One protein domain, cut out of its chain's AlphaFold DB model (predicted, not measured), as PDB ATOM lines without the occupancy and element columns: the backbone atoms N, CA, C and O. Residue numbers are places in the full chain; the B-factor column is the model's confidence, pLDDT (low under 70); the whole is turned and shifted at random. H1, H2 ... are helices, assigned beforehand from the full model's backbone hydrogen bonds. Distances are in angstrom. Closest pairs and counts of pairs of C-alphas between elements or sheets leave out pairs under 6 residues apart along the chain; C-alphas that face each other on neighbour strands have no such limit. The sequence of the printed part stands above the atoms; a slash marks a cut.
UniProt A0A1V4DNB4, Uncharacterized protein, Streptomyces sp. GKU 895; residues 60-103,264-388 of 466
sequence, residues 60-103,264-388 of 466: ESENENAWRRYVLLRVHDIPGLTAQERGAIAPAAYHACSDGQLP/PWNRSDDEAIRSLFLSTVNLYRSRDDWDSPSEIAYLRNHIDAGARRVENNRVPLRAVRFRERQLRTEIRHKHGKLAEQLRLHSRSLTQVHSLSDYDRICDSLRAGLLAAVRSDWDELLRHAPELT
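AT A GLANCE: This is residues 60 to 103 and 264 to 388 of the 466 residues of an uncharacterized protein of Streptomyces sp. GKU 895 (UniProt A0A1V4DNB4). Four helices, H3 to H6, stand side by side in an up-and-down bundle, and a helical hairpin of H1 and H2 lies across one side of it, with H2 packing on H3 and H6. The short helix H7 sits beside H5 and H6, and the long H5 makes most of the longest axis. The printed part has 169 residues with seven named helices, H1 to H7 in that order along the chain, and no named strand, and the class is all helix. It is compact, with a radius of gyration of the C-alphas of 16.2 A, and rounded in outline, with spans of 52 by 45 by 29 A.

HOW THE PARTS SIT: H1, residues 60 to 76, and H2, residues 83 to 98, form a helical hairpin: they touch, closest at the C-alphas of Val 71 and Tyr 94, 6.0 A apart, and run opposite ways at 37 degrees, a tilt only just steep. With residues 92 to 97 alone, H2 touches residues 270 to 277 of H3, residues 270 to 285; the closest C-alphas, of Ala 96 and Asp 270, are 4.4 A apart, at a steep tilt of 63 degrees. H3, H4, residues 293 to 311, H5, residues 323 to 351, and H6, residues 355 to 373, make a bundle that is up and down, each helix running against the one before it. H3 and H4 touch at a shallow tilt of 10 degrees, closest at the C-alphas of Ser 275 and Gly 306, 4.8 A apart. H4 and H5 touch at a shallow tilt of 8 degrees, closest at the C-alphas of Ala 307 and Ala 339, 4.2 A apart. H5 touches H6 with residues 345 to 349 alone, closest at the C-alphas of His 345 and Ile 361, 6.6 A apart. H6 and H3 touch at a shallow tilt of 26 degrees, opposite ways, closest at the C-alphas of Leu 276 and Leu 369, 5.5 A apart. H6 is the hub, touching four helices; it stands about perpendicular to H2, at 74 degrees, with the closest C-alphas, of Ala 92 and Val 373, 6.2 A apart. H7, residues 377 to 381, touches H6, closest at the C-alphas of Gly 368 and Leu 380, 5.4 A apart, and H5, at those of Leu 338 and Leu 381, 6.6 A apart. H4 and H6 are apart. In H1, H3, H4, H6 and H7 every O i to N i+4 pair is within hydrogen-bond range; in H2 it is 10 of 12 and in H5 22 of 25.

IN THESE COORDINATES: H1 begins at C-alpha 60 (-44.721, 64.792, -33.659) and is 24.7 A long from first to last C-alpha. H2 measures 22.2 A and H3 22.1 A; H3 begins at C-alpha 270 (-32.656, 48.730, -35.973). H4 measures 26.5 A, H5 43.5 A and H6 26.8 A. H7, 5.9 A long, ends at C-alpha 381 (-20.791, 38.135, -34.800).

THE WHOLE: The two C-alphas farthest apart, those of Arg 321 and Ser 354, are 51.8 A apart. Residues 104 to 263 are cut out, and C-alphas 103 and 264 are 12.6 A apart across the cut. Of the links that are printed whole, H4 to H5, with 11 residues, is long. The mean pLDDT of the printed part is 89.8; residues 99 to 103, 264 to 266 and 315 to 321 are under 70.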
ATOM      1  N   GLU A  60     -45.525  65.846 -33.028       74.88
ATOM      2  CA  GLU A  60     -44.721  64.792 -33.659       74.88
ATOM      3  C   GLU A  60     -43.438  65.376 -34.271       74.88
ATOM      4  O   GLU A  60     -42.365  64.822 -34.042       74.88
ATOM      5  N   SER A  61     -43.521  66.538 -34.929       78.44
ATOM      6  CA  SER A  61     -42.350  67.234 -35.480       78.44
ATOM      7  C   SER A  61     -41.382  67.743 -34.400       78.44
ATOM      8  O   SER A  61     -40.162  67.659 -34.556       78.44
ATOM      9  N   GLU A  62     -41.896  68.229 -33.265       84.06
ATOM     10  CA  GLU A  62     -41.076  68.656 -32.126       84.06
ATOM     11  C   GLU A  62     -40.342  67.473 -31.496       84.06
ATOM     12  O   GLU A  62     -39.140  67.557 -31.230       84.06
ATOM     13  N   ASN A  63     -41.036  66.347 -31.316       79.25
ATOM     14  CA  ASN A  63     -40.438  65.110 -30.823       79.25
ATOM     15  C   ASN A  63     -39.373  64.579 -31.787       79.25
ATOM     16  O   ASN A  63     -38.298  64.165 -31.351       79.25
ATOM     17  N   GLU A  64     -39.647  64.616 -33.090       82.12
ATOM     18  CA  GLU A  64     -38.704  64.222 -34.133       82.12
ATOM     19  C   GLU A  64     -37.413  65.060 -34.060       82.12
ATOM     20  O   GLU A  64     -36.302  64.525 -33.981       82.12
ATOM     21  N   ASN A  65     -37.558  66.384 -33.962       86.25
ATOM     22  CA  ASN A  65     -36.437  67.307 -33.802       86.25
ATOM     23  C   ASN A  65     -35.676  67.093 -32.485       86.25
ATOM     24  O   ASN A  65     -34.442  67.165 -32.469       86.25
ATOM     25  N   ALA A  66     -36.378  66.804 -31.386       84.38
ATOM     26  CA  ALA A  66     -35.767  66.507 -30.093       84.38
ATOM     27  C   ALA A  66     -34.918  65.229 -30.149       84.38
ATOM     28  O   ALA A  66     -33.780  65.235 -29.679       84.38
ATOM     29  N   TRP A  67     -35.416  64.163 -30.786       82.56
ATOM     30  CA  TRP A  67     -34.661  62.924 -30.993       82.56
ATOM     31  C   TRP A  67     -33.459  63.123 -31.898       82.56
ATOM     32  O   TRP A  67     -32.366  62.658 -31.577       82.56
ATOM     33  N   ARG A  68     -33.628  63.859 -32.997       89.56
ATOM     34  CA  ARG A  68     -32.521  64.185 -33.895       89.56
ATOM     35  C   ARG A  68     -31.419  64.935 -33.156       89.56
ATOM     36  O   ARG A  68     -30.251  64.571 -33.259       89.56
ATOM     37  N   ARG A  69     -31.789  65.944 -32.360       90.62
ATOM     38  CA  ARG A  69     -30.845  66.700 -31.528       90.62
ATOM     39  C   ARG A  69     -30.185  65.802 -30.483       90.62
ATOM     40  O   ARG A  69     -28.972  65.867 -30.324       90.62
ATOM     41  N   TYR A  70     -30.956  64.947 -29.814       89.62
ATOM     42  CA  TYR A  70     -30.434  63.998 -28.835       89.62
ATOM     43  C   TYR A  70     -29.392  63.061 -29.455       89.62
ATOM     44  O   TYR A  70     -28.281  62.973 -28.944       89.62
ATOM     45  N   VAL A  71     -29.709  62.402 -30.574       92.56
ATOM     46  CA  VAL A  71     -28.792  61.463 -31.236       92.56
ATOM     47  C   VAL A  71     -27.530  62.176 -31.709       92.56
ATOM     48  O   VAL A  71     -26.437  61.683 -31.450       92.56
ATOM     49  N   LEU A  72     -27.657  63.351 -32.333       93.12
ATOM     50  CA  LEU A  72     -26.498  64.127 -32.776       93.12
ATOM     51  C   LEU A  72     -25.576  64.486 -31.607       93.12
ATOM     52  O   LEU A  72     -24.375  64.246 -31.697       93.12
ATOM     53  N   LEU A  73     -26.131  64.980 -30.495       93.06
ATOM     54  CA  LEU A  73     -25.350  65.275 -29.292       93.06
ATOM     55  C   LEU A  73     -24.642  64.018 -28.764       93.06
ATOM     56  O   LEU A  73     -23.446  64.052 -28.503       93.06
ATOM     57  N   ARG A  74     -25.346  62.885 -28.685       94.31
ATOM     58  CA  ARG A  74     -24.790  61.638 -28.137       94.31
ATOM     59  C   ARG A  74     -23.763  60.950 -29.026       94.31
ATOM     60  O   ARG A  74     -22.882  60.277 -28.509       94.31
ATOM     61  N   VAL A  75     -23.835  61.116 -30.344       96.06
ATOM     62  CA  VAL A  75     -22.794  60.607 -31.252       96.06
ATOM     63  C   VAL A  75     -21.474  61.356 -31.042       96.06
ATOM     64  O   VAL A  75     -20.410  60.753 -31.170       96.06
ATOM     65  N   HIS A  76     -21.526  62.644 -30.688       94.69
ATOM     66  CA  HIS A  76     -20.326  63.422 -30.369       94.69
ATOM     67  C   HIS A  76     -19.670  63.015 -29.043       94.69
ATOM     68  O   HIS A  76     -18.454  63.156 -28.930       94.69
ATOM     69  N   ASP A  77     -20.440  62.454 -28.105       92.19
ATOM     70  CA  ASP A  77     -19.938  61.950 -26.819       92.19
ATOM     71  C   ASP A  77     -19.081  60.674 -26.967       92.19
ATOM     72  O   ASP A  77     -18.404  60.286 -26.020       92.19
ATOM     73  N   ILE A  78     -19.093  60.000 -28.128       96.12
ATOM     74  CA  ILE A  78     -18.308  58.777 -28.361       96.12
ATOM     75  C   ILE A  78     -16.894  59.161 -28.848       96.12
ATOM     76  O   ILE A  78     -16.725  59.588 -30.002       96.12
ATOM     77  N   PRO A  79     -15.849  58.998 -28.015       95.56
ATOM     78  CA  PRO A  79     -14.490  59.364 -28.381       95.56
ATOM     79  C   PRO A  79     -13.929  58.442 -29.472       95.56
ATOM     80  O   PRO A  79     -14.298  57.274 -29.613       95.56
ATOM     81  N   GLY A  80     -13.011  58.990 -30.271       94.88
ATOM     82  CA  GLY A  80     -12.288  58.256 -31.316       94.88
ATOM     83  C   GLY A  80     -13.072  57.961 -32.601       94.88
ATOM     84  O   GLY A  80     -12.490  57.397 -33.518       94.88
ATOM     85  N   LEU A  81     -14.344  58.364 -32.714       96.81
ATOM     86  CA  LEU A  81     -15.069  58.281 -33.988       96.81
ATOM     87  C   LEU A  81     -14.577  59.333 -34.989       96.81
ATOM     88  O   LEU A  81     -14.578  60.534 -34.689       96.81
ATOM     89  N   THR A  82     -14.267  58.893 -36.205       97.50
ATOM     90  CA  THR A  82     -13.981  59.770 -37.350       97.50
ATOM     91  C   THR A  82     -15.236  60.522 -37.813       97.50
ATOM     92  O   THR A  82     -16.369  60.117 -37.546       97.50
ATOM     93  N   ALA A  83     -15.068  61.623 -38.557       96.75
ATOM     94  CA  ALA A  83     -16.201  62.376 -39.107       96.75
ATOM     95  C   ALA A  83     -17.100  61.510 -40.013       96.75
ATOM     96  O   ALA A  83     -18.325  61.621 -39.960       96.75
ATOM     97  N   GLN A  84     -16.496  60.604 -40.787       97.56
ATOM     98  CA  GLN A  84     -17.213  59.655 -41.637       97.56
ATOM     99  C   GLN A  84     -18.041  58.666 -40.807       97.56
ATOM    100  O   GLN A  84     -19.206  58.427 -41.111       97.56
ATOM    101  N   GLU A  85     -17.472  58.124 -39.729       97.38
ATOM    102  CA  GLU A  85     -18.181  57.206 -38.834       97.38
ATOM    103  C   GLU A  85     -19.330  57.888 -38.096       97.38
ATOM    104  O   GLU A  85     -20.418  57.322 -38.013       97.38
ATOM    105  N   ARG A  86     -19.140  59.129 -37.630       97.12
ATOM    106  CA  ARG A  86     -20.231  59.932 -37.051       97.12
ATOM    107  C   ARG A  86     -21.347  60.160 -38.069       97.12
ATOM    108  O   ARG A  86     -22.518  60.016 -37.726       97.12
ATOM    109  N   GLY A  87     -20.981  60.455 -39.319       96.25
ATOM    110  CA  GLY A  87     -21.915  60.611 -40.434       96.25
ATOM    111  C   GLY A  87     -22.689  59.335 -40.778       96.25
ATOM    112  O   GLY A  87     -23.823  59.431 -41.236       96.25
ATOM    113  N   ALA A  88     -22.121  58.154 -40.514       96.25
ATOM    114  CA  ALA A  88     -22.798  56.870 -40.688       96.25
ATOM    115  C   ALA A  88     -23.674  56.496 -39.477       96.25
ATOM    116  O   ALA A  88     -24.815  56.069 -39.647       96.25
ATOM    117  N   ILE A  89     -23.168  56.681 -38.251       96.62
ATOM    118  CA  ILE A  89     -23.874  56.314 -37.016       96.62
ATOM    119  C   ILE A  89     -25.081  57.220 -36.785       96.62
ATOM    120  O   ILE A  89     -26.146  56.712 -36.454       96.62
ATOM    121  N   ALA A  90     -24.953  58.538 -36.954       95.56
ATOM    122  CA  ALA A  90     -26.026  59.481 -36.639       95.56
ATOM    123  C   ALA A  90     -27.365  59.176 -37.342       95.56
ATOM    124  O   ALA A  90     -28.370  59.081 -36.636       95.56
ATOM    125  N   PRO A  91     -27.436  58.980 -38.676       94.25
ATOM    126  CA  PRO A  91     -28.695  58.645 -39.334       94.25
ATOM    127  C   PRO A  91     -29.195  57.249 -38.947       94.25
ATOM    128  O   PRO A  91     -30.389  57.082 -38.718       94.25
ATOM    129  N   ALA A  92     -28.308  56.259 -38.820       93.88
ATOM    130  CA  ALA A  92     -28.698  54.895 -38.460       93.88
ATOM    131  C   ALA A  92     -29.251  54.811 -37.029       93.88
ATOM    132  O   ALA A  92     -30.304  54.224 -36.802       93.88
ATOM    133  N   ALA A  93     -28.582  55.447 -36.066       93.19
ATOM    134  CA  ALA A  93     -29.041  55.552 -34.687       93.19
ATOM    135  C   ALA A  93     -30.320  56.388 -34.583       93.19
ATOM    136  O   ALA A  93     -31.201  56.039 -33.800       93.19
ATOM    137  N   TYR A  94     -30.442  57.457 -35.381       92.38
ATOM    138  CA  TYR A  94     -31.664  58.248 -35.474       92.38
ATOM    139  C   TYR A  94     -32.840  57.386 -35.915       92.38
ATOM    140  O   TYR A  94     -33.777  57.270 -35.137       92.38
ATOM    141  N   HIS A  95     -32.739  56.709 -37.063       89.62
ATOM    142  CA  HIS A  95     -33.768  55.785 -37.547       89.62
ATOM    143  C   HIS A  95     -34.078  54.695 -36.518       89.62
ATOM    144  O   HIS A  95     -35.222  54.509 -36.122       89.62
ATOM    145  N   ALA A  96     -33.052  54.052 -35.964       89.62
ATOM    146  CA  ALA A  96     -33.224  53.015 -34.957       89.62
ATOM    147  C   ALA A  96     -33.934  53.508 -33.676       89.62
ATOM    148  O   ALA A  96     -34.696  52.767 -33.049       89.62
ATOM    149  N   CYS A  97     -33.705  54.760 -33.268       86.81
ATOM    150  CA  CYS A  97     -34.336  55.361 -32.091       86.81
ATOM    151  C   CYS A  97     -35.719  55.960 -32.392       86.81
ATOM    152  O   CYS A  97     -36.602  55.878 -31.532       86.81
ATOM    153  N   SER A  98     -35.925  56.525 -33.586       81.94
ATOM    154  CA  SER A  98     -37.190  57.117 -34.029       81.94
ATOM    155  C   SER A  98     -38.211  56.054 -34.419       81.94
ATOM    156  O   SER A  98     -39.374  56.158 -34.036       81.94
ATOM    157  N   ASP A  99     -37.792  54.990 -35.105       66.31
ATOM    158  CA  ASP A  99     -38.696  54.055 -35.791       66.31
ATOM    159  C   ASP A  99     -39.359  53.057 -34.827       66.31
ATOM    160  O   ASP A  99     -40.472  52.575 -35.063       66.31
ATOM    161  N   GLY A 100     -38.780  52.876 -33.632       58.06
ATOM    162  CA  GLY A 100     -39.461  52.254 -32.489       58.06
ATOM    163  C   GLY A 100     -40.680  53.052 -31.987       58.06
ATOM    164  O   GLY A 100     -41.472  52.565 -31.163       58.06
ATOM    165  N   GLN A 101     -40.865  54.283 -32.469       60.81
ATOM    166  CA  GLN A 101     -42.008  55.132 -32.175       60.81
ATOM    167  C   GLN A 101     -42.976  55.197 -33.350       60.81
ATOM    168  O   GLN A 101     -43.098  56.185 -34.057       60.81
ATOM    169  N   LEU A 102     -43.761  54.126 -33.483       60.78
ATOM    170  CA  LEU A 102     -45.071  54.168 -34.128       60.78
ATOM    171  C   LEU A 102     -45.793  55.491 -33.818       60.78
ATOM    172  O   LEU A 102     -45.877  55.833 -32.629       60.78
ATOM    173  N   PRO A 103     -46.358  56.189 -34.824       67.62
ATOM    174  CA  PRO A 103     -47.048  57.450 -34.588       67.62
ATOM    175  C   PRO A 103     -48.135  57.238 -33.534       67.62
ATOM    176  O   PRO A 103     -48.740  56.153 -33.478       67.62
ATOM    177  N   PRO A 264     -43.627  49.466 -41.900       59.53
ATOM    178  CA  PRO A 264     -42.964  49.206 -43.185       59.53
ATOM    179  C   PRO A 264     -41.466  49.552 -43.193       59.53
ATOM    180  O   PRO A 264     -40.743  49.148 -44.095       59.53
ATOM    181  N   TRP A 265     -41.039  50.308 -42.188       61.69
ATOM    182  CA  TRP A 265     -39.742  50.941 -42.036       61.69
ATOM    183  C   TRP A 265     -38.806  50.205 -41.064       61.69
ATOM    184  O   TRP A 265     -37.619  50.489 -41.083       61.69
ATOM    185  N   ASN A 266     -39.294  49.252 -40.256       69.06
ATOM    186  CA  ASN A 266     -38.464  48.600 -39.234       69.06
ATOM    187  C   ASN A 266     -37.538  47.561 -39.887       69.06
ATOM    188  O   ASN A 266     -37.974  46.451 -40.224       69.06
ATOM    189  N   ARG A 267     -36.262  47.902 -40.055       82.12
ATOM    190  CA  ARG A 267     -35.229  46.939 -40.442       82.12
ATOM    191  C   ARG A 267     -35.015  45.969 -39.279       82.12
ATOM    192  O   ARG A 267     -35.217  46.303 -38.111       82.12
ATOM    193  N   SER A 268     -34.610  44.735 -39.579       83.62
ATOM    194  CA  SER A 268     -34.247  43.753 -38.540       83.62
ATOM    195  C   SER A 268     -33.174  44.290 -37.592       83.62
ATOM    196  O   SER A 268     -33.191  43.984 -36.399       83.62
ATOM    197  N   ASP A 269     -32.301  45.132 -38.135       90.38
ATOM    198  CA  ASP A 269     -31.056  45.575 -37.527       90.38
ATOM    199  C   ASP A 269     -31.264  46.791 -36.609       90.38
ATOM    200  O   ASP A 269     -30.428  47.061 -35.752       90.38
ATOM    201  N   ASP A 270     -32.401  47.487 -36.712       90.88
ATOM    202  CA  ASP A 270     -32.656  48.730 -35.973       90.88
ATOM    203  C   ASP A 270     -32.606  48.513 -34.458       90.88
ATOM    204  O   ASP A 270     -32.017  49.298 -33.723       90.88
ATOM    205  N   GLU A 271     -33.147  47.399 -33.958       90.69
ATOM    206  CA  GLU A 271     -33.101  47.115 -32.520       90.69
ATOM    207  C   GLU A 271     -31.677  46.814 -32.029       90.69
ATOM    208  O   GLU A 271     -31.318  47.172 -30.901       90.69
ATOM    209  N   ALA A 272     -30.867  46.170 -32.875       94.00
ATOM    210  CA  ALA A 272     -29.459  45.910 -32.611       94.00
ATOM    211  C   ALA A 272     -28.669  47.221 -32.574       94.00
ATOM    212  O   ALA A 272     -28.007  47.494 -31.573       94.00
ATOM    213  N   ILE A 273     -28.819  48.062 -33.603       95.56
ATOM    214  CA  ILE A 273     -28.196  49.389 -33.697       95.56
ATOM    215  C   ILE A 273     -28.600  50.243 -32.497       95.56
ATOM    216  O   ILE A 273     -27.735  50.791 -31.822       95.56
ATOM    217  N   ARG A 274     -29.894  50.303 -32.161       93.69
ATOM    218  CA  ARG A 274     -30.399  51.056 -31.006       93.69
ATOM    219  C   ARG A 274     -29.774  50.587 -29.700       93.69
ATOM    220  O   ARG A 274     -29.318  51.405 -28.903       93.69
ATOM    221  N   SER A 275     -29.781  49.279 -29.454       94.50
ATOM    222  CA  SER A 275     -29.277  48.718 -28.198       94.50
ATOM    223  C   SER A 275     -27.765  48.895 -28.066       94.50
ATOM    224  O   SER A 275     -27.302  49.255 -26.983       94.50
ATOM    225  N   LEU A 276     -27.008  48.711 -29.151       96.94
ATOM    226  CA  LEU A 276     -25.568  48.971 -29.195       96.94
ATOM    227  C   LEU A 276     -25.265  50.457 -29.010       96.94
ATOM    228  O   LEU A 276     -24.418  50.800 -28.191       96.94
ATOM    229  N   PHE A 277     -25.990  51.338 -29.698       96.94
ATOM    230  CA  PHE A 277     -25.820  52.786 -29.606       96.94
ATOM    231  C   PHE A 277     -26.036  53.284 -28.177       96.94
ATOM    232  O   PHE A 277     -25.139  53.891 -27.598       96.94
ATOM    233  N   LEU A 278     -27.185  52.965 -27.574       94.50
ATOM    234  CA  LEU A 278     -27.501  53.405 -26.214       94.50
ATOM    235  C   LEU A 278     -26.535  52.819 -25.178       94.50
ATOM    236  O   LEU A 278     -26.128  53.528 -24.261       94.50
ATOM    237  N   SER A 279     -26.132  51.554 -25.332       96.56
ATOM    238  CA  SER A 279     -25.146  50.933 -24.437       96.56
ATOM    239  C   SER A 279     -23.780  51.610 -24.548       96.56
ATOM    240  O   SER A 279     -23.184  51.937 -23.528       96.56
ATOM    241  N   THR A 280     -23.320  51.878 -25.775       97.75
ATOM    242  CA  THR A 280     -22.033  52.538 -26.054       97.75
ATOM    243  C   THR A 280     -22.009  53.953 -25.483       97.75
ATOM    244  O   THR A 280     -21.082  54.313 -24.765       97.75
ATOM    245  N   VAL A 281     -23.054  54.745 -25.744       96.44
ATOM    246  CA  VAL A 281     -23.177  56.117 -25.230       96.44
ATOM    247  C   VAL A 281     -23.182  56.139 -23.703       96.44
ATOM    248  O   VAL A 281     -22.471  56.943 -23.108       96.44
ATOM    249  N   ASN A 282     -23.966  55.268 -23.060       95.62
ATOM    250  CA  ASN A 282     -24.028  55.231 -21.599       95.62
ATOM    251  C   ASN A 282     -22.683  54.818 -20.990       95.62
ATOM    252  O   ASN A 282     -22.251  55.449 -20.039       95.62
ATOM    253  N   LEU A 283     -21.985  53.837 -21.569       97.12
ATOM    254  CA  LEU A 283     -20.656  53.439 -21.100       97.12
ATOM    255  C   LEU A 283     -19.626  54.569 -21.201       97.12
ATOM    256  O   LEU A 283     -18.930  54.843 -20.227       97.12
ATOM    257  N   TYR A 284     -19.540  55.265 -22.337       97.19
ATOM    258  CA  TYR A 284     -18.600  56.384 -22.453       97.19
ATOM    259  C   TYR A 284     -18.969  57.550 -21.534       97.19
ATOM    260  O   TYR A 284     -18.083  58.189 -20.977       97.19
ATOM    261  N   ARG A 285     -20.265  57.805 -21.326       96.12
ATOM    262  CA  ARG A 285     -20.728  58.855 -20.411       96.12
ATOM    263  C   ARG A 285     -20.404  58.546 -18.950       96.12
ATOM    264  O   ARG A 285     -20.076  59.459 -18.207       96.12
ATOM    265  N   SER A 286     -20.508  57.283 -18.556       96.31
ATOM    266  CA  SER A 286     -20.245  56.819 -17.192       96.31
ATOM    267  C   SER A 286     -18.777  56.451 -16.966       96.31
ATOM    268  O   SER A 286     -18.445  55.821 -15.967       96.31
ATOM    269  N   ARG A 287     -17.886  56.814 -17.900       97.12
ATOM    270  CA  ARG A 287     -16.459  56.487 -17.833       97.12
ATOM    271  C   ARG A 287     -15.764  57.111 -16.627       97.12
ATOM    272  O   ARG A 287     -14.870  56.479 -16.083       97.12
ATOM    273  N   ASP A 288     -16.147  58.317 -16.220       97.44
ATOM    274  CA  ASP A 288     -15.521  58.989 -15.072       97.44
ATOM    275  C   ASP A 288     -15.943  58.360 -13.731       97.44
ATOM    276  O   ASP A 288     -15.171  58.389 -12.780       97.44
ATOM    277  N   ASP A 289     -17.108  57.703 -13.699       96.88
ATOM    278  CA  ASP A 289     -17.690  57.026 -12.531       96.88
ATOM    279  C   ASP A 289     -17.660  55.486 -12.680       96.88
ATOM    280  O   ASP A 289     -18.524  54.775 -12.159       96.88
ATOM    281  N   TRP A 290     -16.704  54.949 -13.447       96.12
ATOM    282  CA  TRP A 290     -16.673  53.528 -13.830       96.12
ATOM    283  C   TRP A 290     -16.498  52.568 -12.646       96.12
ATOM    284  O   TRP A 290     -16.883  51.404 -12.749       96.12
ATOM    285  N   ASP A 291     -15.899  53.033 -11.550       96.44
ATOM    286  CA  ASP A 291     -15.627  52.271 -10.329       96.44
ATOM    287  C   ASP A 291     -16.822  52.258  -9.361       96.44
ATOM    288  O   ASP A 291     -16.878  51.436  -8.441       96.44
ATOM    289  N   SER A 292     -17.813  53.123  -9.591       97.19
ATOM    290  CA  SER A 292     -19.011  53.223  -8.771       97.19
ATOM    291  C   SER A 292     -19.886  51.968  -8.919       97.19
ATOM    292  O   SER A 292     -20.428  51.701 -10.000       97.19
ATOM    293  N   PRO A 293     -20.133  51.196  -7.839       94.56
ATOM    294  CA  PRO A 293     -20.926  49.968  -7.921       94.56
ATOM    295  C   PRO A 293     -22.367  50.198  -8.393       94.56
ATOM    296  O   PRO A 293     -22.956  49.337  -9.052       94.56
ATOM    297  N   SER A 294     -22.949  51.354  -8.054       92.25
ATOM    298  CA  SER A 294     -24.304  51.723  -8.472       92.25
ATOM    299  C   SER A 294     -24.367  52.011  -9.972       92.25
ATOM    300  O   SER A 294     -25.324  51.594 -10.631       92.25
ATOM    301  N   GLU A 295     -23.326  52.637 -10.519       93.50
ATOM    302  CA  GLU A 295     -23.218  52.942 -11.941       93.50
ATOM    303  C   GLU A 295     -22.957  51.673 -12.757       93.50
ATOM    304  O   GLU A 295     -23.669  51.406 -13.727       93.50
ATOM    305  N   ILE A 296     -22.054  50.797 -12.298       94.88
ATOM    306  CA  ILE A 296     -21.853  49.469 -12.899       94.88
ATOM    307  C   ILE A 296     -23.173  48.686 -12.920       94.88
ATOM    308  O   ILE A 296     -23.541  48.106 -13.944       94.88
ATOM    309  N   ALA A 297     -23.923  48.663 -11.813       92.69
ATOM    310  CA  ALA A 297     -25.214  47.979 -11.759       92.69
ATOM    311  C   ALA A 297     -26.229  48.577 -12.750       92.69
ATOM    312  O   ALA A 297     -26.943  47.829 -13.429       92.69
ATOM    313  N   TYR A 298     -26.275  49.905 -12.875       91.19
ATOM    314  CA  TYR A 298     -27.118  50.601 -13.846       91.19
ATOM    315  C   TYR A 298     -26.751  50.236 -15.294       91.19
ATOM    316  O   TYR A 298     -27.627  49.816 -16.058       91.19
ATOM    317  N   LEU A 299     -25.469  50.317 -15.656       95.62
ATOM    318  CA  LEU A 299     -24.965  49.987 -16.992       95.62
ATOM    319  C   LEU A 299     -25.254  48.533 -17.360       95.62
ATOM    320  O   LEU A 299     -25.756  48.253 -18.449       95.62
ATOM    321  N   ARG A 300     -25.022  47.600 -16.432       96.38
ATOM    322  CA  ARG A 300     -25.336  46.177 -16.622       96.38
ATOM    323  C   ARG A 300     -26.814  45.945 -16.882       96.38
ATOM    324  O   ARG A 300     -27.167  45.275 -17.851       96.38
ATOM    325  N   ASN A 301     -27.683  46.542 -16.068       87.94
ATOM    326  CA  ASN A 301     -29.129  46.451 -16.262       87.94
ATOM    327  C   ASN A 301     -29.548  47.035 -17.618       87.94
ATOM    328  O   ASN A 301     -30.417  46.474 -18.291       87.94
ATOM    329  N   HIS A 302     -28.912  48.126 -18.054       89.81
ATOM    330  CA  HIS A 302     -29.171  48.735 -19.354       89.81
ATOM    331  C   HIS A 302     -28.744  47.830 -20.522       89.81
ATOM    332  O   HIS A 302     -29.535  47.613 -21.445       89.81
ATOM    333  N   ILE A 303     -27.535  47.264 -20.467       95.75
ATOM    334  CA  ILE A 303     -27.007  46.344 -21.485       95.75
ATOM    335  C   ILE A 303     -27.843  45.064 -21.532       95.75
ATOM    336  O   ILE A 303     -28.241  44.628 -22.612       95.75
ATOM    337  N   ASP A 304     -28.194  44.489 -20.380       92.38
ATOM    338  CA  ASP A 304     -29.039  43.296 -20.302       92.38
ATOM    339  C   ASP A 304     -30.454  43.563 -20.828       92.38
ATOM    340  O   ASP A 304     -31.049  42.701 -21.487       92.38
ATOM    341  N   ALA A 305     -31.007  44.752 -20.575       85.69
ATOM    342  CA  ALA A 305     -32.270  45.178 -21.166       85.69
ATOM    343  C   ALA A 305     -32.151  45.311 -22.693       85.69
ATOM    344  O   ALA A 305     -33.022  44.812 -23.405       85.69
ATOM    345  N   GLY A 306     -31.065  45.905 -23.201       90.81
ATOM    346  CA  GLY A 306     -30.737  45.942 -24.630       90.81
ATOM    347  C   GLY A 306     -30.655  44.543 -25.241       90.81
ATOM    348  O   GLY A 306     -31.370  44.242 -26.193       90.81
ATOM    349  N   ALA A 307     -29.900  43.637 -24.621       93.69
ATOM    350  CA  ALA A 307     -29.788  42.240 -25.034       93.69
ATOM    351  C   ALA A 307     -31.152  41.539 -25.100       93.69
ATOM    352  O   ALA A 307     -31.447  40.835 -26.063       93.69
ATOM    353  N   ARG A 308     -32.022  41.747 -24.101       87.75
ATOM    354  CA  ARG A 308     -33.395  41.211 -24.117       87.75
ATOM    355  C   ARG A 308     -34.222  41.801 -25.254       87.75
ATOM    356  O   ARG A 308     -35.038  41.077 -25.815       87.75
ATOM    357  N   ARG A 309     -34.065  43.085 -25.582       87.25
ATOM    358  CA  ARG A 309     -34.797  43.703 -26.696       87.25
ATOM    359  C   ARG A 309     -34.332  43.157 -28.041       87.25
ATOM    360  O   ARG A 309     -35.184  42.769 -28.828       87.25
ATOM    361  N   VAL A 310     -33.023  43.020 -28.250       91.94
ATOM    362  CA  VAL A 310     -32.445  42.394 -29.450       91.94
ATOM    363  C   VAL A 310     -32.916  40.943 -29.594       91.94
ATOM    364  O   VAL A 310     -33.445  40.571 -30.636       91.94
ATOM    365  N   GLU A 311     -32.812  40.138 -28.531       90.06
ATOM    366  CA  GLU A 311     -33.244  38.729 -28.518       90.06
ATOM    367  C   GLU A 311     -34.743  38.575 -28.813       90.06
ATOM    368  O   GLU A 311     -35.152  37.687 -29.560       90.06
ATOM    369  N   ASN A 312     -35.570  39.451 -28.235       83.31
ATOM    370  CA  ASN A 312     -37.018  39.431 -28.429       83.31
ATOM    371  C   ASN A 312     -37.473  40.214 -29.667       83.31
ATOM    372  O   ASN A 312     -38.683  40.268 -29.914       83.31
ATOM    373  N   ASN A 313     -36.554  40.815 -30.434       85.25
ATOM    374  CA  ASN A 313     -36.911  41.603 -31.604       85.25
ATOM    375  C   ASN A 313     -37.596  40.693 -32.624       85.25
ATOM    376  O   ASN A 313     -36.992  39.790 -33.216       85.25
ATOM    377  N   ARG A 314     -38.900  40.900 -32.808       72.62
ATOM    378  CA  ARG A 314     -39.692  40.116 -33.748       72.62
ATOM    379  C   ARG A 314     -39.473  40.703 -35.128       72.62
ATOM    380  O   ARG A 314     -40.064  41.722 -35.451       72.62
ATOM    381  N   VAL A 315     -38.671  40.016 -35.941       69.19
ATOM    382  CA  VAL A 315     -38.476  40.360 -37.353       69.19
ATOM    383  C   VAL A 315     -39.841  40.414 -38.036       69.19
ATOM    384  O   VAL A 315     -40.507  39.372 -38.156       69.19
ATOM    385  N   PRO A 316     -40.299  41.600 -38.455       62.59
ATOM    386  CA  PRO A 316     -41.655  41.754 -38.918       62.59
ATOM    387  C   PRO A 316     -41.689  41.439 -40.420       62.59
ATOM    388  O   PRO A 316     -41.812  42.310 -41.268       62.59
ATOM    389  N   LEU A 317     -41.548  40.158 -40.763       60.56
ATOM    390  CA  LEU A 317     -41.727  39.688 -42.140       60.56
ATOM    391  C   LEU A 317     -43.230  39.552 -42.413       60.56
ATOM    392  O   LEU A 317     -43.924  38.829 -41.689       60.56
ATOM    393  N   ARG A 318     -43.742  40.286 -43.405       59.00
ATOM    394  CA  ARG A 318     -45.155  40.275 -43.829       59.00
ATOM    395  C   ARG A 318     -45.585  38.835 -44.174       59.00
ATOM    396  O   ARG A 318     -44.775  38.080 -44.674       59.00
ATOM    397  N   ALA A 319     -46.827  38.461 -43.836       53.75
ATOM    398  CA  ALA A 319     -47.445  37.124 -43.955       53.75
ATOM    399  C   ALA A 319     -46.722  36.093 -44.865       53.75
ATOM    400  O   ALA A 319     -46.597  36.276 -46.072       53.75
ATOM    401  N   VAL A 320     -46.302  34.978 -44.258       52.88
ATOM    402  CA  VAL A 320     -45.166  34.158 -44.707       52.88
ATOM    403  C   VAL A 320     -45.537  32.994 -45.621       52.88
ATOM    404  O   VAL A 320     -46.285  32.099 -45.224       52.88
ATOM    405  N   ARG A 321     -44.857  32.918 -46.772       65.06
ATOM    406  CA  ARG A 321     -44.597  31.669 -47.517       65.06
ATOM    407  C   ARG A 321     -43.490  30.864 -46.823       65.06
ATOM    408  O   ARG A 321     -42.544  31.456 -46.326       65.06
ATOM    409  N   PHE A 322     -43.529  29.527 -46.835       70.75
ATOM    410  CA  PHE A 322     -42.563  28.646 -46.134       70.75
ATOM    411  C   PHE A 322     -41.077  29.065 -46.215       70.75
ATOM    412  O   PHE A 322     -40.366  28.938 -45.219       70.75
ATOM    413  N   ARG A 323     -40.624  29.626 -47.345       70.50
ATOM    414  CA  ARG A 323     -39.249  30.114 -47.556       70.50
ATOM    415  C   ARG A 323     -38.803  31.192 -46.554       70.50
ATOM    416  O   ARG A 323     -37.649  31.196 -46.148       70.50
ATOM    417  N   GLU A 324     -39.698  32.057 -46.075       80.44
ATOM    418  CA  GLU A 324     -39.318  33.108 -45.112       80.44
ATOM    419  C   GLU A 324     -39.227  32.580 -43.669       80.44
ATOM    420  O   GLU A 324     -38.727  33.277 -42.787       80.44
ATOM    421  N   ARG A 325     -39.667  31.336 -43.396       82.25
ATOM    422  CA  ARG A 325     -39.455  30.710 -42.077       82.25
ATOM    423  C   ARG A 325     -37.971  30.478 -41.803       82.25
ATOM    424  O   ARG A 325     -37.542  30.731 -40.684       82.25
ATOM    425  N   GLN A 326     -37.202  30.037 -42.801       85.25
ATOM    426  CA  GLN A 326     -35.756  29.833 -42.651       85.25
ATOM    427  C   GLN A 326     -35.043  31.158 -42.362       85.25
ATOM    428  O   GLN A 326     -34.318  31.243 -41.375       85.25
ATOM    429  N   LEU A 327     -35.360  32.215 -43.121       85.12
ATOM    430  CA  LEU A 327     -34.822  33.560 -42.893       85.12
ATOM    431  C   LEU A 327     -35.142  34.080 -41.480       85.12
ATOM    432  O   LEU A 327     -34.282  34.643 -40.811       85.12
ATOM    433  N   ARG A 328     -36.361  33.850 -40.968       83.25
ATOM    434  CA  ARG A 328     -36.717  34.202 -39.579       83.25
ATOM    435  C   ARG A 328     -35.855  33.482 -38.559       83.25
ATOM    436  O   ARG A 328     -35.458  34.096 -37.572       83.25
ATOM    437  N   THR A 329     -35.635  32.187 -38.749       86.44
ATOM    438  CA  THR A 329     -34.802  31.392 -37.845       86.44
ATOM    439  C   THR A 329     -33.361  31.883 -37.881       86.44
ATOM    440  O   THR A 329     -32.768  32.057 -36.822       86.44
ATOM    441  N   GLU A 330     -32.835  32.197 -39.065       89.81
ATOM    442  CA  GLU A 330     -31.488  32.743 -39.231       89.81
ATOM    443  C   GLU A 330     -31.334  34.109 -38.550       89.81
ATOM    444  O   GLU A 330     -30.424  34.293 -37.745       89.81
ATOM    445  N   ILE A 331     -32.254  35.051 -38.787       90.19
ATOM    446  CA  ILE A 331     -32.191  36.373 -38.151       90.19
ATOM    447  C   ILE A 331     -32.352  36.249 -36.631       90.19
ATOM    448  O   ILE A 331     -31.622  36.888 -35.879       90.19
ATOM    449  N   ARG A 332     -33.254  35.386 -36.143       89.56
ATOM    450  CA  ARG A 332     -33.381  35.115 -34.698       89.56
ATOM    451  C   ARG A 332     -32.106  34.525 -34.111       89.56
ATOM    452  O   ARG A 332     -31.748  34.873 -32.992       89.56
ATOM    453  N   HIS A 333     -31.430  33.650 -34.848       91.12
ATOM    454  CA  HIS A 333     -30.148  33.093 -34.435       91.12
ATOM    455  C   HIS A 333     -29.074  34.182 -34.352       91.12
ATOM    456  O   HIS A 333     -28.405  34.291 -33.327       91.12
ATOM    457  N   LYS A 334     -28.977  35.052 -35.369       93.00
ATOM    458  CA  LYS A 334     -28.081  36.224 -35.385       93.00
ATOM    459  C   LYS A 334     -28.363  37.175 -34.214       93.00
ATOM    460  O   LYS A 334     -27.453  37.506 -33.456       93.00
ATOM    461  N   HIS A 335     -29.627  37.532 -33.986       93.06
ATOM    462  CA  HIS A 335     -30.047  38.354 -32.844       93.06
ATOM    463  C   HIS A 335     -29.755  37.684 -31.499       93.06
ATOM    464  O   HIS A 335     -29.320  38.349 -30.563       93.06
ATOM    465  N   GLY A 336     -29.961  36.371 -31.388       93.00
ATOM    466  CA  GLY A 336     -29.634  35.617 -30.183       93.00
ATOM    467  C   GLY A 336     -28.134  35.646 -29.878       93.00
ATOM    468  O   GLY A 336     -27.758  35.831 -28.721       93.00
ATOM    469  N   LYS A 337     -27.281  35.498 -30.903       94.69
ATOM    470  CA  LYS A 337     -25.819  35.571 -30.760       94.69
ATOM    471  C   LYS A 337     -25.385  36.962 -30.304       94.69
ATOM    472  O   LYS A 337     -24.636  37.079 -29.339       94.69
ATOM    473  N   LEU A 338     -25.922  38.010 -30.928       95.94
ATOM    474  CA  LEU A 338     -25.649  39.391 -30.528       95.94
ATOM    475  C   LEU A 338     -26.116  39.679 -29.094       95.94
ATOM    476  O   LEU A 338     -25.387  40.274 -28.303       95.94
ATOM    477  N   ALA A 339     -27.319  39.232 -28.728       94.81
ATOM    478  CA  ALA A 339     -27.826  39.372 -27.368       94.81
ATOM    479  C   ALA A 339     -26.934  38.656 -26.348       94.81
ATOM    480  O   ALA A 339     -26.765  39.137 -25.227       94.81
ATOM    481  N   GLU A 340     -26.348  37.517 -26.716       94.50
ATOM    482  CA  GLU A 340     -25.385  36.845 -25.857       94.50
ATOM    483  C   GLU A 340     -24.075  37.611 -25.716       94.50
ATOM    484  O   GLU A 340     -23.567  37.724 -24.601       94.50
ATOM    485  N   GLN A 341     -23.578  38.192 -26.804       95.75
ATOM    486  CA  GLN A 341     -22.392  39.039 -26.771       95.75
ATOM    487  C   GLN A 341     -22.591  40.254 -25.854       95.75
ATOM    488  O   GLN A 341     -21.750  40.543 -25.006       95.75
ATOM    489  N   LEU A 342     -23.752  40.909 -25.927       96.56
ATOM    490  CA  LEU A 342     -24.112  41.991 -25.004       96.56
ATOM    491  C   LEU A 342     -24.118  41.519 -23.538       96.56
ATOM    492  O   LEU A 342     -23.594  42.202 -22.660       96.56
ATOM    493  N   ARG A 343     -24.640  40.320 -23.255       95.31
ATOM    494  CA  ARG A 343     -24.609  39.731 -21.901       95.31
ATOM    495  C   ARG A 343     -23.205  39.359 -21.441       95.31
ATOM    496  O   ARG A 343     -22.955  39.310 -20.238       95.31
ATOM    497  N   LEU A 344     -22.303  39.023 -22.361       96.06
ATOM    498  CA  LEU A 344     -20.892  38.841 -22.034       96.06
ATOM    499  C   LEU A 344     -20.279  40.173 -21.609       96.06
ATOM    500  O   LEU A 344     -19.735  40.220 -20.516       96.06
ATOM    501  N   HIS A 345     -20.488  41.260 -22.359       97.12
ATOM    502  CA  HIS A 345     -20.032  42.594 -21.945       97.12
ATOM    503  C   HIS A 345     -20.612  43.020 -20.585       97.12
ATOM    504  O   HIS A 345     -19.869  43.474 -19.720       97.12
ATOM    505  N   SER A 346     -21.904  42.773 -20.339       96.81
ATOM    506  CA  SER A 346     -22.547  42.995 -19.030       96.81
ATOM    507  C   SER A 346     -21.899  42.189 -17.890       96.81
ATOM    508  O   SER A 346     -21.764  42.681 -16.769       96.81
ATOM    509  N   ARG A 347     -21.465  40.946 -18.143       97.00
ATOM    510  CA  ARG A 347     -20.716  40.147 -17.158       97.00
ATOM    511  C   ARG A 347     -19.293  40.663 -16.975       97.00
ATOM    512  O   ARG A 347     -18.862  40.808 -15.835       97.00
ATOM    513  N   SER A 348     -18.598  40.988 -18.062       97.06
ATOM    514  CA  SER A 348     -17.244  41.541 -18.027       97.06
ATOM    515  C   SER A 348     -17.178  42.831 -17.217       97.06
ATOM    516  O   SER A 348     -16.217  43.001 -16.485       97.06
ATOM    517  N   LEU A 349     -18.228  43.666 -17.229       97.19
ATOM    518  CA  LEU A 349     -18.307  44.863 -16.378       97.19
ATOM    519  C   LEU A 349     -18.162  44.578 -14.875       97.19
ATOM    520  O   LEU A 349     -17.683  45.434 -14.145       97.19
ATOM    521  N   THR A 350     -18.536  43.388 -14.391       96.06
ATOM    522  CA  THR A 350     -18.322  43.015 -12.973       96.06
ATOM    523  C   THR A 350     -16.898  42.590 -12.648       96.06
ATOM    524  O   THR A 350     -16.547  42.481 -11.480       96.06
ATOM    525  N   GLN A 351     -16.108  42.308 -13.680       96.88
ATOM    526  CA  GLN A 351     -14.735  41.818 -13.593       96.88
ATOM    527  C   GLN A 351     -13.726  42.910 -13.972       96.88
ATOM    528  O   GLN A 351     -12.539  42.633 -14.111       96.88
ATOM    529  N   VAL A 352     -14.191  44.145 -14.185       97.19
ATOM    530  CA  VAL A 352     -13.325  45.284 -14.484       97.19
ATOM    531  C   VAL A 352     -12.581  45.663 -13.208       97.19
ATOM    532  O   VAL A 352     -13.193  46.025 -12.206       97.19
ATOM    533  N   HIS A 353     -11.254  45.590 -13.260       96.88
ATOM    534  CA  HIS A 353     -10.376  45.993 -12.159       96.88
ATOM    535  C   HIS A 353      -9.578  47.259 -12.476       96.88
ATOM    536  O   HIS A 353      -8.907  47.805 -11.603       96.88
ATOM    537  N   SER A 354      -9.633  47.729 -13.721       98.06
ATOM    538  CA  SER A 354      -8.881  48.884 -14.186       98.06
ATOM    539  C   SER A 354      -9.665  49.674 -15.233       98.06
ATOM    540  O   SER A 354     -10.483  49.119 -15.971       98.06
ATOM    541  N   LEU A 355      -9.362  50.968 -15.350       97.62
ATOM    542  CA  LEU A 355      -9.937  51.830 -16.387       97.62
ATOM    543  C   LEU A 355      -9.618  51.319 -17.802       97.62
ATOM    544  O   LEU A 355     -10.428  51.473 -18.708       97.62
ATOM    545  N   SER A 356      -8.471  50.661 -18.004       98.00
ATOM    546  CA  SER A 356      -8.121  50.099 -19.312       98.00
ATOM    547  C   SER A 356      -8.982  48.885 -19.677       98.00
ATOM    548  O   SER A 356      -9.328  48.719 -20.846       98.00
ATOM    549  N   ASP A 357      -9.388  48.066 -18.703       97.75
ATOM    550  CA  ASP A 357     -10.346  46.979 -18.934       97.75
ATOM    551  C   ASP A 357     -11.741  47.518 -19.263       97.75
ATOM    552  O   ASP A 357     -12.418  46.982 -20.143       97.75
ATOM    553  N   TYR A 358     -12.144  48.615 -18.618       98.06
ATOM    554  CA  TYR A 358     -13.373  49.330 -18.953       98.06
ATOM    555  C   TYR A 358     -13.334  49.883 -20.386       98.06
ATOM    556  O   TYR A 358     -14.236  49.619 -21.183       98.06
ATOM    557  N   ASP A 359     -12.254  50.581 -20.746       98.00
ATOM    558  CA  ASP A 359     -12.067  51.172 -22.075       98.00
ATOM    559  C   ASP A 359     -12.077  50.106 -23.184       98.00
ATOM    560  O   ASP A 359     -12.669  50.324 -24.242       98.00
ATOM    561  N   ARG A 360     -11.542  48.902 -22.929       97.88
ATOM    562  CA  ARG A 360     -11.646  47.760 -23.859       97.88
ATOM    563  C   ARG A 360     -13.093  47.336 -24.119       97.88
ATOM    564  O   ARG A 360     -13.433  46.993 -25.253       97.88
ATOM    565  N   ILE A 361     -13.952  47.346 -23.097       97.50
ATOM    566  CA  ILE A 361     -15.383  47.036 -23.259       97.50
ATOM    567  C   ILE A 361     -16.060  48.130 -24.095       97.50
ATOM    568  O   ILE A 361     -16.821  47.811 -25.013       97.50
ATOM    569  N   CYS A 362     -15.749  49.402 -23.827       97.75
ATOM    570  CA  CYS A 362     -16.243  50.542 -24.600       97.75
ATOM    571  C   CYS A 362     -15.844  50.445 -26.080       97.75
ATOM    572  O   CYS A 362     -16.702  50.547 -26.959       97.75
ATOM    573  N   ASP A 363     -14.570  50.166 -26.358       97.44
ATOM    574  CA  ASP A 363     -14.050  50.019 -27.718       97.44
ATOM    575  C   ASP A 363     -14.680  48.830 -28.452       97.44
ATOM    576  O   ASP A 363     -15.040  48.954 -29.626       97.44
ATOM    577  N   SER A 364     -14.887  47.703 -27.763       97.25
ATOM    578  CA  SER A 364     -15.574  46.538 -28.329       97.25
ATOM    579  C   SER A 364     -17.024  46.855 -28.709       97.25
ATOM    580  O   SER A 364     -17.495  46.420 -29.761       97.25
ATOM    581  N   LEU A 365     -17.749  47.611 -27.880       97.06
ATOM    582  CA  LEU A 365     -19.129  48.009 -28.178       97.06
ATOM    583  C   LEU A 365     -19.202  49.060 -29.285       97.06
ATOM    584  O   LEU A 365     -20.084  48.971 -30.139       97.06
ATOM    585  N   ARG A 366     -18.238  49.987 -29.341       97.56
ATOM    586  CA  ARG A 366     -18.083  50.933 -30.453       97.56
ATOM    587  C   ARG A 366     -17.834  50.205 -31.775       97.56
ATOM    588  O   ARG A 366     -18.490  50.517 -32.767       97.56
ATOM    589  N   ALA A 367     -16.931  49.225 -31.794       97.31
ATOM    590  CA  ALA A 367     -16.670  48.404 -32.975       97.31
ATOM    591  C   ALA A 367     -17.927  47.625 -33.404       97.31
ATOM    592  O   ALA A 367     -18.296  47.647 -34.579       97.31
ATOM    593  N   GLY A 368     -18.647  47.034 -32.444       96.88
ATOM    594  CA  GLY A 368     -19.929  46.376 -32.702       96.88
ATOM    595  C   GLY A 368     -20.989  47.327 -33.271       96.88
ATOM    596  O   GLY A 368     -21.681  46.986 -34.226       96.88
ATOM    597  N   LEU A 369     -21.095  48.551 -32.749       97.50
ATOM    598  CA  LEU A 369     -21.997  49.570 -33.291       97.50
ATOM    599  C   LEU A 369     -21.649  49.916 -34.746       97.50
ATOM    600  O   LEU A 369     -22.545  49.988 -35.583       97.50
ATOM    601  N   LEU A 370     -20.366  50.101 -35.062       97.62
ATOM    602  CA  LEU A 370     -19.914  50.389 -36.425       97.62
ATOM    603  C   LEU A 370     -20.223  49.243 -37.393       97.62
ATOM    604  O   LEU A 370     -20.716  49.499 -38.492       97.62
ATOM    605  N   ALA A 371     -19.985  47.998 -36.979       97.00
ATOM    606  CA  ALA A 371     -20.338  46.817 -37.760       97.00
ATOM    607  C   ALA A 371     -21.855  46.737 -38.003       97.00
ATOM    608  O   ALA A 371     -22.294  46.562 -39.138       97.00
ATOM    609  N   ALA A 372     -22.667  46.977 -36.965       96.12
ATOM    610  CA  ALA A 372     -24.126  46.983 -37.072       96.12
ATOM    611  C   ALA A 372     -24.646  48.073 -38.026       96.12
ATOM    612  O   ALA A 372     -25.530  47.809 -38.836       96.12
ATOM    613  N   VAL A 373     -24.081  49.284 -37.979       96.56
ATOM    614  CA  VAL A 373     -24.454  50.399 -38.873       96.56
ATOM    615  C   VAL A 373     -24.101  50.110 -40.334       96.56
ATOM    616  O   VAL A 373     -24.808  50.550 -41.238       96.56
ATOM    617  N   ARG A 374     -23.032  49.346 -40.577       96.31
ATOM    618  CA  ARG A 374     -22.644  48.874 -41.915       96.31
ATOM    619  C   ARG A 374     -23.425  47.630 -42.359       96.31
ATOM    620  O   ARG A 374     -23.185  47.145 -43.460       96.31
ATOM    621  N   SER A 375     -24.335  47.118 -41.524       94.75
ATOM    622  CA  SER A 375     -25.012  45.825 -41.702       94.75
ATOM    623  C   SER A 375     -24.036  44.653 -41.916       94.75
ATOM    624  O   SER A 375     -24.386  43.652 -42.541       94.75
ATOM    625  N   ASP A 376     -22.819  44.758 -41.371       96.56
ATOM    626  CA  ASP A 376     -21.792  43.718 -41.427       96.56
ATOM    627  C   ASP A 376     -21.974  42.749 -40.251       96.56
ATOM    628  O   ASP A 376     -21.354  42.855 -39.188       96.56
ATOM    629  N   TRP A 377     -22.916  41.823 -40.426       94.12
ATOM    630  CA  TRP A 377     -23.254  40.825 -39.413       94.12
ATOM    631  C   TRP A 377     -22.129  39.822 -39.155       94.12
ATOM    632  O   TRP A 377     -22.069  39.267 -38.059       94.12
ATOM    633  N   ASP A 378     -21.248  39.594 -40.126       95.25
ATOM    634  CA  ASP A 378     -20.143  38.648 -39.982       95.25
ATOM    635  C   ASP A 378     -19.044  39.242 -39.095       95.25
ATOM    636  O   ASP A 378     -18.566  38.571 -38.179       95.25
ATOM    637  N   GLU A 379     -18.719  40.526 -39.280       94.50
ATOM    638  CA  GLU A 379     -17.870  41.290 -38.359       94.50
ATOM    639  C   GLU A 379     -18.486  41.343 -36.954       94.50
ATOM    640  O   GLU A 379     -17.834  40.996 -35.967       94.50
ATOM    641  N   LEU A 380     -19.768  41.713 -36.862       94.06
ATOM    642  CA  LEU A 380     -20.469  41.879 -35.588       94.06
ATOM    643  C   LEU A 380     -20.524  40.587 -34.762       94.06
ATOM    644  O   LEU A 380     -20.495  40.623 -33.531       94.06
ATOM    645  N   LEU A 381     -20.637  39.440 -35.435       95.25
ATOM    646  CA  LEU A 381     -20.791  38.135 -34.800       95.25
ATOM    647  C   LEU A 381     -19.495  37.321 -34.756       95.25
ATOM    648  O   LEU A 381     -19.525  36.215 -34.214       95.25
ATOM    649  N   ARG A 382     -18.367  37.848 -35.252       93.75
ATOM    650  CA  ARG A 382     -17.081  37.132 -35.288       93.75
ATOM    651  C   ARG A 382     -16.662  36.598 -33.920       93.75
ATOM    652  O   ARG A 382     -16.137  35.494 -33.820       93.75
ATOM    653  N   HIS A 383     -16.907  37.380 -32.872       89.69
ATOM    654  CA  HIS A 383     -16.565  37.031 -31.491       89.69
ATOM    655  C   HIS A 383     -17.765  36.553 -30.670       89.69
ATOM    656  O   HIS A 383     -17.625  36.308 -29.473       89.69
ATOM    657  N   ALA A 384     -18.943  36.429 -31.289       90.44
ATOM    658  CA  ALA A 384     -20.133  36.000 -30.579       90.44
ATOM    659  C   ALA A 384     -20.054  34.494 -30.275       90.44
ATOM    660  O   ALA A 384     -19.773  33.696 -31.174       90.44
ATOM    661  N   PRO A 385     -20.348  34.073 -29.035       88.19
ATOM    662  CA  PRO A 385     -20.311  32.668 -28.667       88.19
ATOM    663  C   PRO A 385     -21.355  31.862 -29.446       88.19
ATOM    664  O   PRO A 385     -22.422  32.360 -29.829       88.19
ATOM    665  N   GLU A 386     -21.076  30.577 -29.643       87.88
ATOM    666  CA  GLU A 386     -22.049  29.672 -30.238       87.88
ATOM    667  C   GLU A 386     -23.238  29.452 -29.296       87.88
ATOM    668  O   GLU A 386     -23.101  29.065 -28.133       87.88
ATOM    669  N   LEU A 387     -24.443  29.687 -29.815       84.38
ATOM    670  CA  LEU A 387     -25.677  29.381 -29.105       84.38
ATOM    671  C   LEU A 387     -25.914  27.870 -29.129       84.38
ATOM    672  O   LEU A 387     -26.482  27.336 -30.081       84.38
ATOM    673  N   THR A 388     -25.532  27.179 -28.062       83.25
ATOM    674  CA  THR A 388     -25.899  25.769 -27.889       83.25
ATOM    675  C   THR A 388     -27.358  25.653 -27.441       83.25
ATOM    676  O   THR A 388     -27.821  26.434 -26.603       83.25
TER     677      THR A 388